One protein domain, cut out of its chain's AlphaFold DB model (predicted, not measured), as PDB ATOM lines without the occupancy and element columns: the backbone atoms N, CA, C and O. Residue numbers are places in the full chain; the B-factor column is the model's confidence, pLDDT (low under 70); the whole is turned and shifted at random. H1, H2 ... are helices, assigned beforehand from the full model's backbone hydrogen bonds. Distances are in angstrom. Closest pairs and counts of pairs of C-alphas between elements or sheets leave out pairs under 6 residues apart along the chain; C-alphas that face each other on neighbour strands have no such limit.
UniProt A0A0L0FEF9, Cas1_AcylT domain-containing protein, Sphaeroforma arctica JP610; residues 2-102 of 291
ATOM      1  N   PRO A   2      34.568 157.321  33.677       79.88
ATOM      2  CA  PRO A   2      34.315 158.641  33.073       79.88
ATOM      3  C   PRO A   2      32.824 158.955  32.900       79.88
ATOM      4  O   PRO A   2      32.397 160.055  33.216       79.88
ATOM      5  N   PHE A   3      32.017 157.968  32.502       81.31
ATOM      6  CA  PHE A   3      30.560 158.110  32.415       81.31
ATOM      7  C   PHE A   3      29.912 158.544  33.743       81.31
ATOM      8  O   PHE A   3      29.127 159.483  33.778       81.31
ATOM      9  N   TRP A   4      30.276 157.901  34.853       82.88
ATOM     10  CA  TRP A   4      29.737 158.251  36.170       82.88
ATOM     11  C   TRP A   4      30.217 159.626  36.638       82.88
ATOM     12  O   TRP A   4      29.444 160.371  37.226       82.88
ATOM     13  N   LEU A   5      31.469 159.988  36.341       85.00
ATOM     14  CA  LEU A   5      31.988 161.323  36.642       85.00
ATOM     15  C   LEU A   5      31.241 162.415  35.874       85.00
ATOM     16  O   LEU A   5      30.962 163.458  36.447       85.00
ATOM     17  N   VAL A   6      30.907 162.174  34.606       85.62
ATOM     18  CA  VAL A   6      30.080 163.080  33.796       85.62
ATOM     19  C   VAL A   6      28.720 163.306  34.452       85.62
ATOM     20  O   VAL A   6      28.344 164.454  34.658       85.62
ATOM     21  N   LEU A   7      28.034 162.230  34.854       84.81
ATOM     22  CA  LEU A   7      26.714 162.321  35.484       84.81
ATOM     23  C   LEU A   7      26.736 163.020  36.848       84.81
ATOM     24  O   LEU A   7      25.839 163.795  37.154       84.81
ATOM     25  N   VAL A   8      27.727 162.726  37.694       86.38
ATOM     26  CA  VAL A   8      27.758 163.237  39.076       86.38
ATOM     27  C   VAL A   8      28.334 164.653  39.148       86.38
ATOM     28  O   VAL A   8      27.914 165.435  39.994       86.38
ATOM     29  N   MET A   9      29.306 164.988  38.293       85.00
ATOM     30  CA  MET A   9      29.970 166.301  38.301       85.00
ATOM     31  C   MET A   9      29.330 167.311  37.342       85.00
ATOM     32  O   MET A   9      29.799 168.446  37.294       85.00
ATOM     33  N   ASP A  10      28.318 166.900  36.570       85.12
ATOM     34  CA  ASP A  10      27.634 167.729  35.572       85.12
ATOM     35  C   ASP A  10      28.622 168.420  34.611       85.12
ATOM     36  O   ASP A  10      28.668 169.642  34.451       85.12
ATOM     37  N   LYS A  11      29.519 167.616  34.023       85.56
ATOM     38  CA  LYS A  11      30.538 168.084  33.070       85.56
ATOM     39  C   LYS A  11      30.387 167.384  31.725       85.56
ATOM     40  O   LYS A  11      30.151 166.176  31.714       85.56
ATOM     41  N   PRO A  12      30.604 168.085  30.594       86.44
ATOM     42  CA  PRO A  12      30.524 167.469  29.274       86.44
ATOM     43  C   PRO A  12      31.564 166.354  29.134       86.44
ATOM     44  O   PRO A  12      32.660 166.437  29.694       86.44
ATOM     45  N   LEU A  13      31.264 165.328  28.334       86.75
ATOM     46  CA  LEU A  13      32.169 164.187  28.131       86.75
ATOM     47  C   LEU A  13      33.563 164.611  27.630       86.75
ATOM     48  O   LEU A  13      34.565 163.996  28.000       86.75
ATOM     49  N   MET A  14      33.639 165.690  26.844       89.25
ATOM     50  CA  MET A  14      34.897 166.270  26.364       89.25
ATOM     51  C   MET A  14      35.817 166.787  27.472       89.25
ATOM     52  O   MET A  14      37.032 166.782  27.284       89.25
ATOM     53  N   PHE A  15      35.298 167.114  28.658       87.44
ATOM     54  CA  PHE A  15      36.144 167.425  29.814       87.44
ATOM     55  C   PHE A  15      37.074 166.247  30.167       87.44
ATOM     56  O   PHE A  15      38.196 166.435  30.634       87.44
ATOM     57  N   TYR A  16      36.645 165.020  29.854       89.31
ATOM     58  CA  TYR A  16      37.409 163.784  30.014       89.31
ATOM     59  C   TYR A  16      37.857 163.191  28.665       89.31
ATOM     60  O   TYR A  16      37.911 161.965  28.527       89.31
ATOM     61  N   TYR A  17      38.190 164.038  27.675       89.25
ATOM     62  CA  TYR A  17      38.426 163.676  26.262       89.25
ATOM     63  C   TYR A  17      39.336 162.460  26.021       89.25
ATOM     64  O   TYR A  17      39.194 161.766  25.015       89.25
ATOM     65  N   PHE A  18      40.288 162.183  26.915       90.06
ATOM     66  CA  PHE A  18      41.227 161.071  26.767       90.06
ATOM     67  C   PHE A  18      40.518 159.712  26.682       90.06
ATOM     68  O   PHE A  18      40.910 158.857  25.889       90.06
ATOM     69  N   CYS A  19      39.434 159.526  27.442       89.50
ATOM     70  CA  CYS A  19      38.656 158.286  27.442       89.50
ATOM     71  C   CYS A  19      37.961 158.005  26.092       89.50
ATOM     72  O   CYS A  19      38.179 156.921  25.535       89.50
ATOM     73  N   PRO A  20      37.148 158.925  25.526       89.94
ATOM     74  CA  PRO A  20      36.577 158.726  24.197       89.94
ATOM     75  C   PRO A  20      37.657 158.667  23.109       89.94
ATOM     76  O   PRO A  20      37.519 157.876  22.179       89.94
ATOM     77  N   LEU A  21      38.763 159.410  23.248       92.81
ATOM     78  CA  LEU A  21      39.872 159.383  22.289       92.81
ATOM     79  C   LEU A  21      40.541 158.009  22.196       92.81
ATOM     80  O   LEU A  21      40.698 157.470  21.102       92.81
ATOM     81  N   ILE A  22      40.897 157.405  23.331       92.12
ATOM     82  CA  ILE A  22      41.459 156.051  23.350       92.12
ATOM     83  C   ILE A  22      40.447 155.029  22.828       92.12
ATOM     84  O   ILE A  22      40.814 154.145  22.055       92.12
ATOM     85  N   SER A  23      39.175 155.155  23.211       91.31
ATOM     86  CA  SER A  23      38.117 154.245  22.752       91.31
ATOM     87  C   SER A  23      37.960 154.286  21.227       91.31
ATOM     88  O   SER A  23      37.884 153.237  20.587       91.31
ATOM     89  N   PHE A  24      37.994 155.486  20.636       93.00
ATOM     90  CA  PHE A  24      37.994 155.691  19.188       93.00
ATOM     91  C   PHE A  24      39.177 154.987  18.509       93.00
ATOM     92  O   PHE A  24      38.988 154.238  17.550       93.00
ATOM     93  N   TRP A  25      40.392 155.163  19.030       94.88
ATOM     94  CA  TRP A  25      41.582 154.542  18.453       94.88
ATOM     95  C   TRP A  25      41.633 153.024  18.643       94.88
ATOM     96  O   TRP A  25      42.049 152.319  17.725       94.88
ATOM     97  N   PHE A  26      41.161 152.488  19.772       94.31
ATOM     98  CA  PHE A  26      40.994 151.042  19.926       94.31
ATOM     99  C   PHE A  26      40.018 150.498  18.891       94.31
ATOM    100  O   PHE A  26      40.352 149.541  18.191       94.31
ATOM    101  N   PHE A  27      38.849 151.128  18.743       94.31
ATOM    102  CA  PHE A  27      37.886 150.738  17.719       94.31
ATOM    103  C   PHE A  27      38.522 150.765  16.325       94.31
ATOM    104  O   PHE A  27      38.411 149.787  15.592       94.31
ATOM    105  N   PHE A  28      39.268 151.821  15.990       95.56
ATOM    106  CA  PHE A  28      39.998 151.926  14.727       95.56
ATOM    107  C   PHE A  28      40.974 150.758  14.504       95.56
ATOM    108  O   PHE A  28      40.976 150.154  13.428       95.56
ATOM    109  N   VAL A  29      41.777 150.388  15.508       96.25
ATOM    110  CA  VAL A  29      42.719 149.257  15.424       96.25
ATOM    111  C   VAL A  29      41.973 147.940  15.192       96.25
ATOM    112  O   VAL A  29      42.290 147.212  14.251       96.25
ATOM    113  N   TYR A  30      40.962 147.634  16.010       95.00
ATOM    114  CA  TYR A  30      40.207 146.384  15.880       95.00
ATOM    115  C   TYR A  30      39.450 146.313  14.555       95.00
ATOM    116  O   TYR A  30      39.520 145.300  13.860       95.00
ATOM    117  N   PHE A  31      38.773 147.394  14.172       95.62
ATOM    118  CA  PHE A  31      37.999 147.474  12.940       95.62
ATOM    119  C   PHE A  31      38.891 147.343  11.701       95.62
ATOM    120  O   PHE A  31      38.619 146.524  10.822       95.62
ATOM    121  N   SER A  32      40.005 148.078  11.651       96.06
ATOM    122  CA  SER A  32      40.951 147.980  10.535       96.06
ATOM    123  C   SER A  32      41.550 146.576  10.417       96.06
ATOM    124  O   SER A  32      41.664 146.054   9.308       96.06
ATOM    125  N   MET A  33      41.869 145.906  11.530       95.25
ATOM    126  CA  MET A  33      42.368 144.527  11.504       95.25
ATOM    127  C   MET A  33      41.285 143.500  11.156       95.25
ATOM    128  O   MET A  33      41.596 142.520  10.473       95.25
ATOM    129  N   PHE A  34      40.034 143.742  11.543       95.56
ATOM    130  CA  PHE A  34      38.883 142.898  11.219       95.56
ATOM    131  C   PHE A  34      38.564 142.882   9.716       95.56
ATOM    132  O   PHE A  34      38.289 141.817   9.159       95.56
ATOM    133  N   ILE A  35      38.655 144.029   9.033       95.12
ATOM    134  CA  ILE A  35      38.407 144.117   7.586       95.12
ATOM    135  C   ILE A  35      39.361 143.190   6.824       95.12
ATOM    136  O   ILE A  35      40.582 143.358   6.872       95.12
ATOM    137  N   MET A  36      38.799 142.236   6.074       93.19
ATOM    138  CA  MET A  36      39.550 141.227   5.307       93.19
ATOM    139  C   MET A  36      40.569 140.460   6.170       93.19
ATOM    140  O   MET A  36      41.691 140.186   5.736       93.19
ATOM    141  N   SER A  37      40.185 140.124   7.404       93.25
ATOM    142  CA  SER A  37      41.043 139.438   8.378       93.25
ATOM    143  C   SER A  37      41.636 138.126   7.859       93.25
ATOM    144  O   SER A  37      42.793 137.816   8.144       93.25
ATOM    145  N   ASN A  38      40.901 137.408   7.006       94.81
ATOM    146  CA  ASN A  38      41.349 136.196   6.320       94.81
ATOM    147  C   ASN A  38      42.610 136.390   5.455       94.81
ATOM    148  O   ASN A  38      43.312 135.422   5.176       94.81
ATOM    149  N   ARG A  39      42.916 137.622   5.025       93.25
ATOM    150  CA  ARG A  39      44.100 137.945   4.213       93.25
ATOM    151  C   ARG A  39      45.249 138.554   5.012       93.25
ATOM    152  O   ARG A  39      46.322 138.748   4.442       93.25
ATOM    153  N   ASN A  40      45.079 138.798   6.314       93.00
ATOM    154  CA  ASN A  40      46.116 139.413   7.152       93.00
ATOM    155  C   ASN A  40      47.396 138.558   7.268       93.00
ATOM    156  O   ASN A  40      48.446 139.080   7.630       93.00
ATOM    157  N   ALA A  41      47.345 137.265   6.930       90.75
ATOM    158  CA  ALA A  41      48.535 136.415   6.867       90.75
ATOM    159  C   ALA A  41      49.463 136.750   5.677       90.75
ATOM    160  O   ALA A  41      50.662 136.484   5.730       90.75
ATOM    161  N   SER A  42      48.932 137.341   4.598       93.62
ATOM    162  CA  SER A  42      49.694 137.639   3.382       93.62
ATOM    163  C   SER A  42      50.478 138.948   3.511       93.62
ATOM    164  O   SER A  42      49.904 140.022   3.684       93.62
ATOM    165  N   HIS A  43      51.804 138.883   3.355       90.56
ATOM    166  CA  HIS A  43      52.688 140.056   3.440       90.56
ATOM    167  C   HIS A  43      52.387 141.160   2.428       90.56
ATOM    168  O   HIS A  43      52.216 142.299   2.860       90.56
ATOM    169  N   PRO A  44      52.285 140.887   1.111       94.00
ATOM    170  CA  PRO A  44      51.993 141.947   0.152       94.00
ATOM    171  C   PRO A  44      50.627 142.590   0.413       94.00
ATOM    172  O   PRO A  44      50.454 143.781   0.159       94.00
ATOM    173  N   PHE A  45      49.666 141.830   0.947       96.00
ATOM    174  CA  PHE A  45      48.377 142.376   1.352       96.00
ATOM    175  C   PHE A  45      48.512 143.297   2.567       96.00
ATOM    176  O   PHE A  45      48.049 144.432   2.510       96.00
ATOM    177  N   MET A  46      49.196 142.858   3.628       95.94
ATOM    178  CA  MET A  46      49.400 143.673   4.828       95.94
ATOM    179  C   MET A  46      50.177 144.958   4.545       95.94
ATOM    180  O   MET A  46      49.796 146.009   5.051       95.94
ATOM    181  N   THR A  47      51.207 144.919   3.695       94.25
ATOM    182  CA  THR A  47      51.935 146.133   3.293       94.25
ATOM    183  C   THR A  47      51.005 147.132   2.605       94.25
ATOM    184  O   THR A  47      50.960 148.296   2.997       94.25
ATOM    185  N   LYS A  48      50.199 146.683   1.631       96.38
ATOM    186  CA  LYS A  48      49.196 147.539   0.972       96.38
ATOM    187  C   LYS A  48      48.163 148.065   1.970       96.38
ATOM    188  O   LYS A  48      47.818 149.238   1.927       96.38
ATOM    189  N   LYS A  49      47.715 147.220   2.899       97.00
ATOM    190  CA  LYS A  49      46.754 147.582   3.944       97.00
ATOM    191  C   LYS A  49      47.295 148.678   4.862       97.00
ATOM    192  O   LYS A  49      46.572 149.628   5.133       97.00
ATOM    193  N   PHE A  50      48.560 148.605   5.277       97.00
ATOM    194  CA  PHE A  50      49.195 149.683   6.040       97.00
ATOM    195  C   PHE A  50      49.286 150.980   5.238       97.00
ATOM    196  O   PHE A  50      48.939 152.028   5.773       97.00
ATOM    197  N   VAL A  51      49.660 150.925   3.955       96.94
ATOM    198  CA  VAL A  51      49.641 152.116   3.084       96.94
ATOM    199  C   VAL A  51      48.241 152.738   3.047       96.94
ATOM    200  O   VAL A  51      48.107 153.944   3.232       96.94
ATOM    201  N   CYS A  52      47.189 151.925   2.902       96.50
ATOM    202  CA  CYS A  52      45.806 152.399   2.960       96.50
ATOM    203  C   CYS A  52      45.431 152.989   4.330       96.50
ATOM    204  O   CYS A  52      44.746 154.003   4.368       96.50
ATOM    205  N   ILE A  53      45.879 152.396   5.443       96.94
ATOM    206  CA  ILE A  53      45.638 152.908   6.805       96.94
ATOM    207  C   ILE A  53      46.289 154.282   6.991       96.94
ATOM    208  O   ILE A  53      45.626 155.212   7.445       96.94
ATOM    209  N   PHE A  54      47.563 154.434   6.618       95.75
ATOM    210  CA  PHE A  54      48.265 155.717   6.711       95.75
ATOM    211  C   PHE A  54      47.641 156.773   5.794       95.75
ATOM    212  O   PHE A  54      47.450 157.908   6.225       95.75
ATOM    213  N   ALA A  55      47.268 156.400   4.564       94.81
ATOM    214  CA  ALA A  55      46.561 157.291   3.650       94.81
ATOM    215  C   ALA A  55      45.200 157.713   4.221       94.81
ATOM    216  O   ALA A  55      44.893 158.898   4.237       94.81
ATOM    217  N   PHE A  56      44.416 156.776   4.760       94.75
ATOM    218  CA  PHE A  56      43.139 157.080   5.401       94.75
ATOM    219  C   PHE A  56      43.317 158.066   6.558       94.75
ATOM    220  O   PHE A  56      42.648 159.088   6.581       94.75
ATOM    221  N   VAL A  57      44.256 157.806   7.474       93.81
ATOM    222  CA  VAL A  57      44.544 158.701   8.608       93.81
ATOM    223  C   VAL A  57      44.998 160.079   8.132       93.81
ATOM    224  O   VAL A  57      44.587 161.079   8.706       93.81
ATOM    225  N   LEU A  58      45.813 160.165   7.080       90.25
ATOM    226  CA  LEU A  58      46.219 161.453   6.524       90.25
ATOM    227  C   LEU A  58      45.019 162.213   5.946       90.25
ATOM    228  O   LEU A  58      44.874 163.399   6.218       90.25
ATOM    229  N   LEU A  59      44.151 161.535   5.196       90.12
ATOM    230  CA  LEU A  59      43.001 162.151   4.535       90.12
ATOM    231  C   LEU A  59      41.835 162.449   5.488       90.12
ATOM    232  O   LEU A  59      41.029 163.327   5.200       90.12
ATOM    233  N   PHE A  60      41.737 161.750   6.621       90.88
ATOM    234  CA  PHE A  60      40.571 161.815   7.503       90.88
ATOM    235  C   PHE A  60      40.298 163.226   8.049       90.88
ATOM    236  O   PHE A  60      39.144 163.648   8.098       90.88
ATOM    237  N   TRP A  61      41.357 163.974   8.384       88.06
ATOM    238  CA  TRP A  61      41.280 165.365   8.864       88.06
ATOM    239  C   TRP A  61      41.521 166.415   7.764       88.06
ATOM    240  O   TRP A  61      41.529 167.610   8.054       88.06
ATOM    241  N   VAL A  62      41.764 166.005   6.514       85.12
ATOM    242  CA  VAL A  62      42.035 166.938   5.409       85.12
ATOM    243  C   VAL A  62      40.723 167.409   4.787       85.12
ATOM    244  O   VAL A  62      39.831 166.614   4.497       85.12
ATOM    245  N   ARG A  63      40.628 168.719   4.541       76.88
ATOM    246  CA  ARG A  63      39.591 169.324   3.697       76.88
ATOM    247  C   ARG A  63      40.177 169.563   2.311       76.88
ATOM    248  O   ARG A  63      41.204 170.226   2.196       76.88
ATOM    249  N   PHE A  64      39.555 168.996   1.281       71.31
ATOM    250  CA  PHE A  64      40.070 169.063  -0.090       71.31
ATOM    251  C   PHE A  64      39.691 170.362  -0.807       71.31
ATOM    252  O   PHE A  64      40.522 170.909  -1.528       71.31
ATOM    253  N   LEU A  65      38.473 170.871  -0.592       68.06
ATOM    254  CA  LEU A  65      37.986 172.116  -1.188       68.06
ATOM    255  C   LEU A  65      37.363 173.038  -0.126       68.06
ATOM    256  O   LEU A  65      36.831 172.555   0.879       68.06
ATOM    257  N   PRO A  66      37.393 174.370  -0.328       69.69
ATOM    258  CA  PRO A  66      36.623 175.301   0.490       69.69
ATOM    259  C   PRO A  66      35.127 174.958   0.427       69.69
ATOM    260  O   PRO A  66      34.517 175.045  -0.633       69.69
ATOM    261  N   GLY A  67      34.543 174.569   1.561       68.56
ATOM    262  CA  GLY A  67      33.133 174.169   1.664       68.56
ATOM    263  C   GLY A  67      32.888 172.657   1.688       68.56
ATOM    264  O   GLY A  67      31.798 172.244   2.083       68.56
ATOM    265  N   ASP A  68      33.888 171.831   1.362       78.19
ATOM    266  CA  ASP A  68      33.766 170.377   1.477       78.19
ATOM    267  C   ASP A  68      33.898 169.924   2.933       78.19
ATOM    268  O   ASP A  68      34.836 170.295   3.650       78.19
ATOM    269  N   LYS A  69      32.974 169.052   3.346       81.12
ATOM    270  CA  LYS A  69      33.078 168.321   4.608       81.12
ATOM    271  C   LYS A  69      34.180 167.268   4.489       81.12
ATOM    272  O   LYS A  69      34.149 166.426   3.592       81.12
ATOM    273  N   SER A  70      35.143 167.298   5.405       87.38
ATOM    274  CA  SER A  70      36.116 166.211   5.568       87.38
ATOM    275  C   SER A  70      35.426 164.915   6.022       87.38
ATOM    276  O   SER A  70      34.274 164.925   6.462       87.38
ATOM    277  N   LEU A  71      36.130 163.778   5.955       87.12
ATOM    278  CA  LEU A  71      35.618 162.518   6.521       87.12
ATOM    279  C   LEU A  71      35.345 162.648   8.025       87.12
ATOM    280  O   LEU A  71      34.380 162.074   8.526       87.12
ATOM    281  N   PHE A  72      36.170 163.430   8.721       90.25
ATOM    282  CA  PHE A  72      35.928 163.826  10.100       90.25
ATOM    283  C   PHE A  72      34.588 164.560  10.243       90.25
ATOM    284  O   PHE A  72      33.755 164.134  11.040       90.25
ATOM    285  N   ASP A  73      34.357 165.608   9.443       89.75
ATOM    286  CA  ASP A  73      33.131 166.414   9.505       89.75
ATOM    287  C   ASP A  73      31.894 165.533   9.217       89.75
ATOM    288  O   ASP A  73      30.878 165.626   9.898       89.75
ATOM    289  N   LEU A  74      31.976 164.590   8.271       88.81
ATOM    290  CA  LEU A  74      30.880 163.651   7.991       88.81
ATOM    291  C   LEU A  74      30.533 162.755   9.194       88.81
ATOM    292  O   LEU A  74      29.369 162.407   9.390       88.81
ATOM    293  N   MET A  75      31.537 162.354   9.972       90.12
ATOM    294  CA  MET A  75      31.364 161.416  11.080       90.12
ATOM    295  C   MET A  75      30.992 162.107  12.397       90.12
ATOM    296  O   MET A  75      30.329 161.489  13.230       90.12
ATOM    297  N   PHE A  76      31.420 163.358  12.587       91.12
ATOM    298  CA  PHE A  76      31.361 164.055  13.871       91.12
ATOM    299  C   PHE A  76      30.594 165.383  13.860       91.12
ATOM    300  O   PHE A  76      30.119 165.778  14.923       91.12
ATOM    301  N   ASP A  77      30.418 166.063  12.722       89.12
ATOM    302  CA  ASP A  77      29.607 167.288  12.692       89.12
ATOM    303  C   ASP A  77      28.110 166.975  12.740       89.12
ATOM    304  O   ASP A  77      27.652 165.859  12.473       89.12
ATOM    305  N   TYR A  78      27.323 168.003  13.057       85.88
ATOM    306  CA  TYR A  78      25.872 167.958  12.962       85.88
ATOM    307  C   TYR A  78      25.420 167.570  11.533       85.88
ATOM    308  O   TYR A  78      25.937 168.125  10.547       85.88
ATOM    309  N   PRO A  79      24.449 166.645  11.378       87.69
ATOM    310  CA  PRO A  79      23.571 166.052  12.400       87.69
ATOM    311  C   PRO A  79      23.987 164.646  12.883       87.69
ATOM    312  O   PRO A  79      23.123 163.835  13.221       87.69
ATOM    313  N   SER A  80      25.279 164.295  12.883       87.94
ATOM    314  CA  SER A  80      25.711 162.969  13.348       87.94
ATOM    315  C   SER A  80      25.294 162.716  14.810       87.94
ATOM    316  O   SER A  80      25.346 163.628  15.634       87.94
ATOM    317  N   PRO A  81      24.920 161.482  15.196       85.88
ATOM    318  CA  PRO A  81      24.614 161.174  16.595       85.88
ATOM    319  C   PRO A  81      25.844 161.329  17.502       85.88
ATOM    320  O   PRO A  81      25.708 161.612  18.690       85.88
ATOM    321  N   LEU A  82      27.050 161.174  16.941       87.88
ATOM    322  CA  LEU A  82      28.302 161.355  17.669       87.88
ATOM    323  C   LEU A  82      28.524 162.813  18.065       87.88
ATOM    324  O   LEU A  82      29.054 163.035  19.149       87.88
ATOM    325  N   TYR A  83      28.062 163.782  17.264       89.56
ATOM    326  CA  TYR A  83      28.123 165.210  17.590       89.56
ATOM    327  C   TYR A  83      27.659 165.482  19.025       89.56
ATOM    328  O   TYR A  83      28.388 166.090  19.800       89.56
ATOM    329  N   TYR A  84      26.504 164.944  19.427       86.44
ATOM    330  CA  TYR A  84      25.940 165.166  20.763       86.44
ATOM    331  C   TYR A  84      26.800 164.614  21.907       86.44
ATOM    332  O   TYR A  84      26.732 165.124  23.022       86.44
ATOM    333  N   LEU A  85      27.634 163.605  21.642       85.12
ATOM    334  CA  LEU A  85      28.531 163.014  22.638       85.12
ATOM    335  C   LEU A  85      29.824 163.817  22.817       85.12
ATOM    336  O   LEU A  85      30.365 163.857  23.918       85.12
ATOM    337  N   ILE A  86      30.339 164.417  21.744       88.75
ATOM    338  CA  ILE A  86      31.675 165.039  21.709       88.75
ATOM    339  C   ILE A  86      31.652 166.559  21.515       88.75
ATOM    340  O   ILE A  86      32.713 167.177  21.477       88.75
ATOM    341  N   GLN A  87      30.484 167.176  21.346       88.88
ATOM    342  CA  GLN A  87      30.396 168.625  21.233       88.88
ATOM    343  C   GLN A  87      30.652 169.302  22.582       88.88
ATOM    344  O   GLN A  87      30.209 168.844  23.635       88.88
ATOM    345  N   GLU A  88      31.341 170.433  22.528       86.25
ATOM    346  CA  GLU A  88      31.539 171.339  23.649       86.25
ATOM    347  C   GLU A  88      31.125 172.742  23.195       86.25
ATOM    348  O   GLU A  88      31.641 173.262  22.203       86.25
ATOM    349  N   ASN A  89      30.148 173.343  23.882       85.44
ATOM    350  CA  ASN A  89      29.594 174.663  23.549       85.44
ATOM    351  C   ASN A  89      29.178 174.819  22.067       85.44
ATOM    352  O   ASN A  89      29.438 175.851  21.449       85.44
ATOM    353  N   GLY A  90      28.556 173.793  21.473       85.44
ATOM    354  CA  GLY A  90      28.094 173.823  20.080       85.44
ATOM    355  C   GLY A  90      29.170 173.531  19.030       85.44
ATOM    356  O   GLY A  90      28.888 173.623  17.835       85.44
ATOM    357  N   SER A  91      30.391 173.164  19.432       88.75
ATOM    358  CA  SER A  91      31.517 172.932  18.521       88.75
ATOM    359  C   SER A  91      32.227 171.605  18.787       88.75
ATOM    360  O   SER A  91      32.377 171.180  19.928       88.75
ATOM    361  N   VAL A  92      32.730 170.970  17.724       91.88
ATOM    362  CA  VAL A  92      33.609 169.784  17.798       91.88
ATOM    363  C   VAL A  92      35.084 170.138  17.582       91.88
ATOM    364  O   VAL A  92      35.921 169.253  17.403       91.88
ATOM    365  N   ALA A  93      35.428 171.430  17.590       89.81
ATOM    366  CA  ALA A  93      36.789 171.901  17.339       89.81
ATOM    367  C   ALA A  93      37.807 171.323  18.336       89.81
ATOM    368  O   ALA A  93      38.903 170.940  17.927       89.81
ATOM    369  N   GLU A  94      37.437 171.200  19.615       89.81
ATOM    370  CA  GLU A  94      38.305 170.596  20.632       89.81
ATOM    371  C   GLU A  94      38.548 169.112  20.329       89.81
ATOM    372  O   GLU A  94      39.690 168.650  20.341       89.81
ATOM    373  N   TRP A  95      37.505 168.365  19.954       92.44
ATOM    374  CA  TRP A  95      37.647 166.971  19.534       92.44
ATOM    375  C   TRP A  95      38.526 166.832  18.283       92.44
ATOM    376  O   TRP A  95      39.414 165.977  18.242       92.44
ATOM    377  N   ALA A  96      38.341 167.696  17.283       91.69
ATOM    378  CA  ALA A  96      39.168 167.724  16.077       91.69
ATOM    379  C   ALA A  96      40.642 167.992  16.412       91.69
ATOM    380  O   ALA A  96      41.537 167.285  15.944       91.69
ATOM    381  N   PHE A  97      40.902 168.973  17.277       91.25
ATOM    382  CA  PHE A  97      42.244 169.310  17.729       91.25
ATOM    383  C   PHE A  97      42.899 168.133  18.465       91.25
ATOM    384  O   PHE A  97      43.958 167.667  18.045       91.25
ATOM    385  N   ARG A  98      42.247 167.584  19.498       91.94
ATOM    386  CA  ARG A  98      42.790 166.481  20.311       91.94
ATOM    387  C   ARG A  98      42.994 165.199  19.509       91.94
ATOM    388  O   ARG A  98      44.019 164.545  19.664       91.94
ATOM    389  N   SER A  99      42.049 164.851  18.634       91.81
ATOM    390  CA  SER A  99      42.148 163.643  17.803       91.81
ATOM    391  C   SER A  99      43.204 163.749  16.704       91.81
ATOM    392  O   SER A  99      43.812 162.740  16.345       91.81
ATOM    393  N   SER A 100      43.467 164.958  16.200       91.81
ATOM    394  CA  SER A 100      44.465 165.187  15.152       91.81
ATOM    395  C   SER A 100      45.905 165.294  15.667       91.81
ATOM    396  O   SER A 100      46.827 165.126  14.862       91.81
ATOM    397  N   LEU A 101      46.103 165.556  16.965       92.44
ATOM    398  CA  LEU A 101      47.413 165.818  17.568       92.44
ATOM    399  C   LEU A 101      48.328 164.583  17.567       92.44
ATOM    400  O   LEU A 101      49.490 164.694  17.209       92.44
ATOM    401  N   ASP A 102      47.804 163.399  17.891       91.44
ATOM    402  CA  ASP A 102      48.578 162.145  17.952       91.44
ATOM    403  C   ASP A 102      48.157 161.132  16.870       91.44
ATOM    404  O   ASP A 102      48.329 159.919  17.012       91.44
TER     405      ASP A 102
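Overview. This is residues 2 to 102 of the 291 residues of the protein "Cas1_AcylT domain-containing protein" of Sphaeroforma arctica JP610 (UniProt A0A0L0FEF9). Two long helices, H4 and H3, make a loose V joined at its narrow end by residues 35 to 42, and the short helices H5, H6 and H7 gather across its open end. H1 and H2 come before H3, with H1 at the far end of the longest axis from the join, and residues 64 to 67 stick out in a loop between H4 and H5. The printed part has 101 residues with seven named helices, H1 to H7 in that order along the chain, and no named strand: the class is all helix. The whole is loose, with a radius of gyration of the C-alphas of 16.2 A and spans of 50 by 37 by 23 A.

Along the chain. Find C-alpha 43 at (52.688, 140.056, 3.440); from there H4, residues 43 to 60 and the longest helix, runs 25.2 A to C-alpha 60 at (40.571, 161.815, 7.503). H3, residues 18 to 34, runs 24.0 A and begins at C-alpha 18, (41.227, 161.071, 26.767). Before it look for H1, residues 2 to 9, and H2, residues 13 to 16. After H4 come H5, residues 71 to 76, H6, residues 83 to 86, and H7, residues 93 to 101, which spans 12.2 A.

Arrangement. Begin at H4, which is close to H3 but not clearly touching it: their closest C-alphas, Ser 32 and Ile 53, are 7.8 A apart. These two run opposite ways at a steep tilt of 36 degrees, only just past shallow. With residues 59 to 60 alone, H4 only just touches H5, with 3 pairs of C-alphas within 8 A; the closest are Phe 60 and Leu 71 at 5.1 A. H7 is close to H3 but not clearly touching, at a steep tilt of 57 degrees, the same way; the closest C-alphas, Leu 21 and Ser 99, are 6.6 A apart. H6 only just touches H2, with 3 pairs within 8 A, the closest C-alphas being Met 14 and Ile 86 at 5.8 A. H2 also touches H1, where the C-alphas of Val 6 and Leu 13 come closest, 6.1 A, while H2 and H3 meet only through their link. H1 and H4 are apart, as are H4 and H7. In H1, H3, H4, H5 and H7 every O i to N i+4 pair is within hydrogen-bond range; H2 and H6 are too short for such a pair.

Size, cuts and confidence. Look to Val 8 and Pro 44 for the two C-alphas farthest apart, 50.6 A. The printed part has no cut. The links from H1 to H2 and H2 to H3 are tight, the other four are short, and there is no long link. The mean pLDDT of the printed part is 89.5, and residues 65 to 67 are under 70.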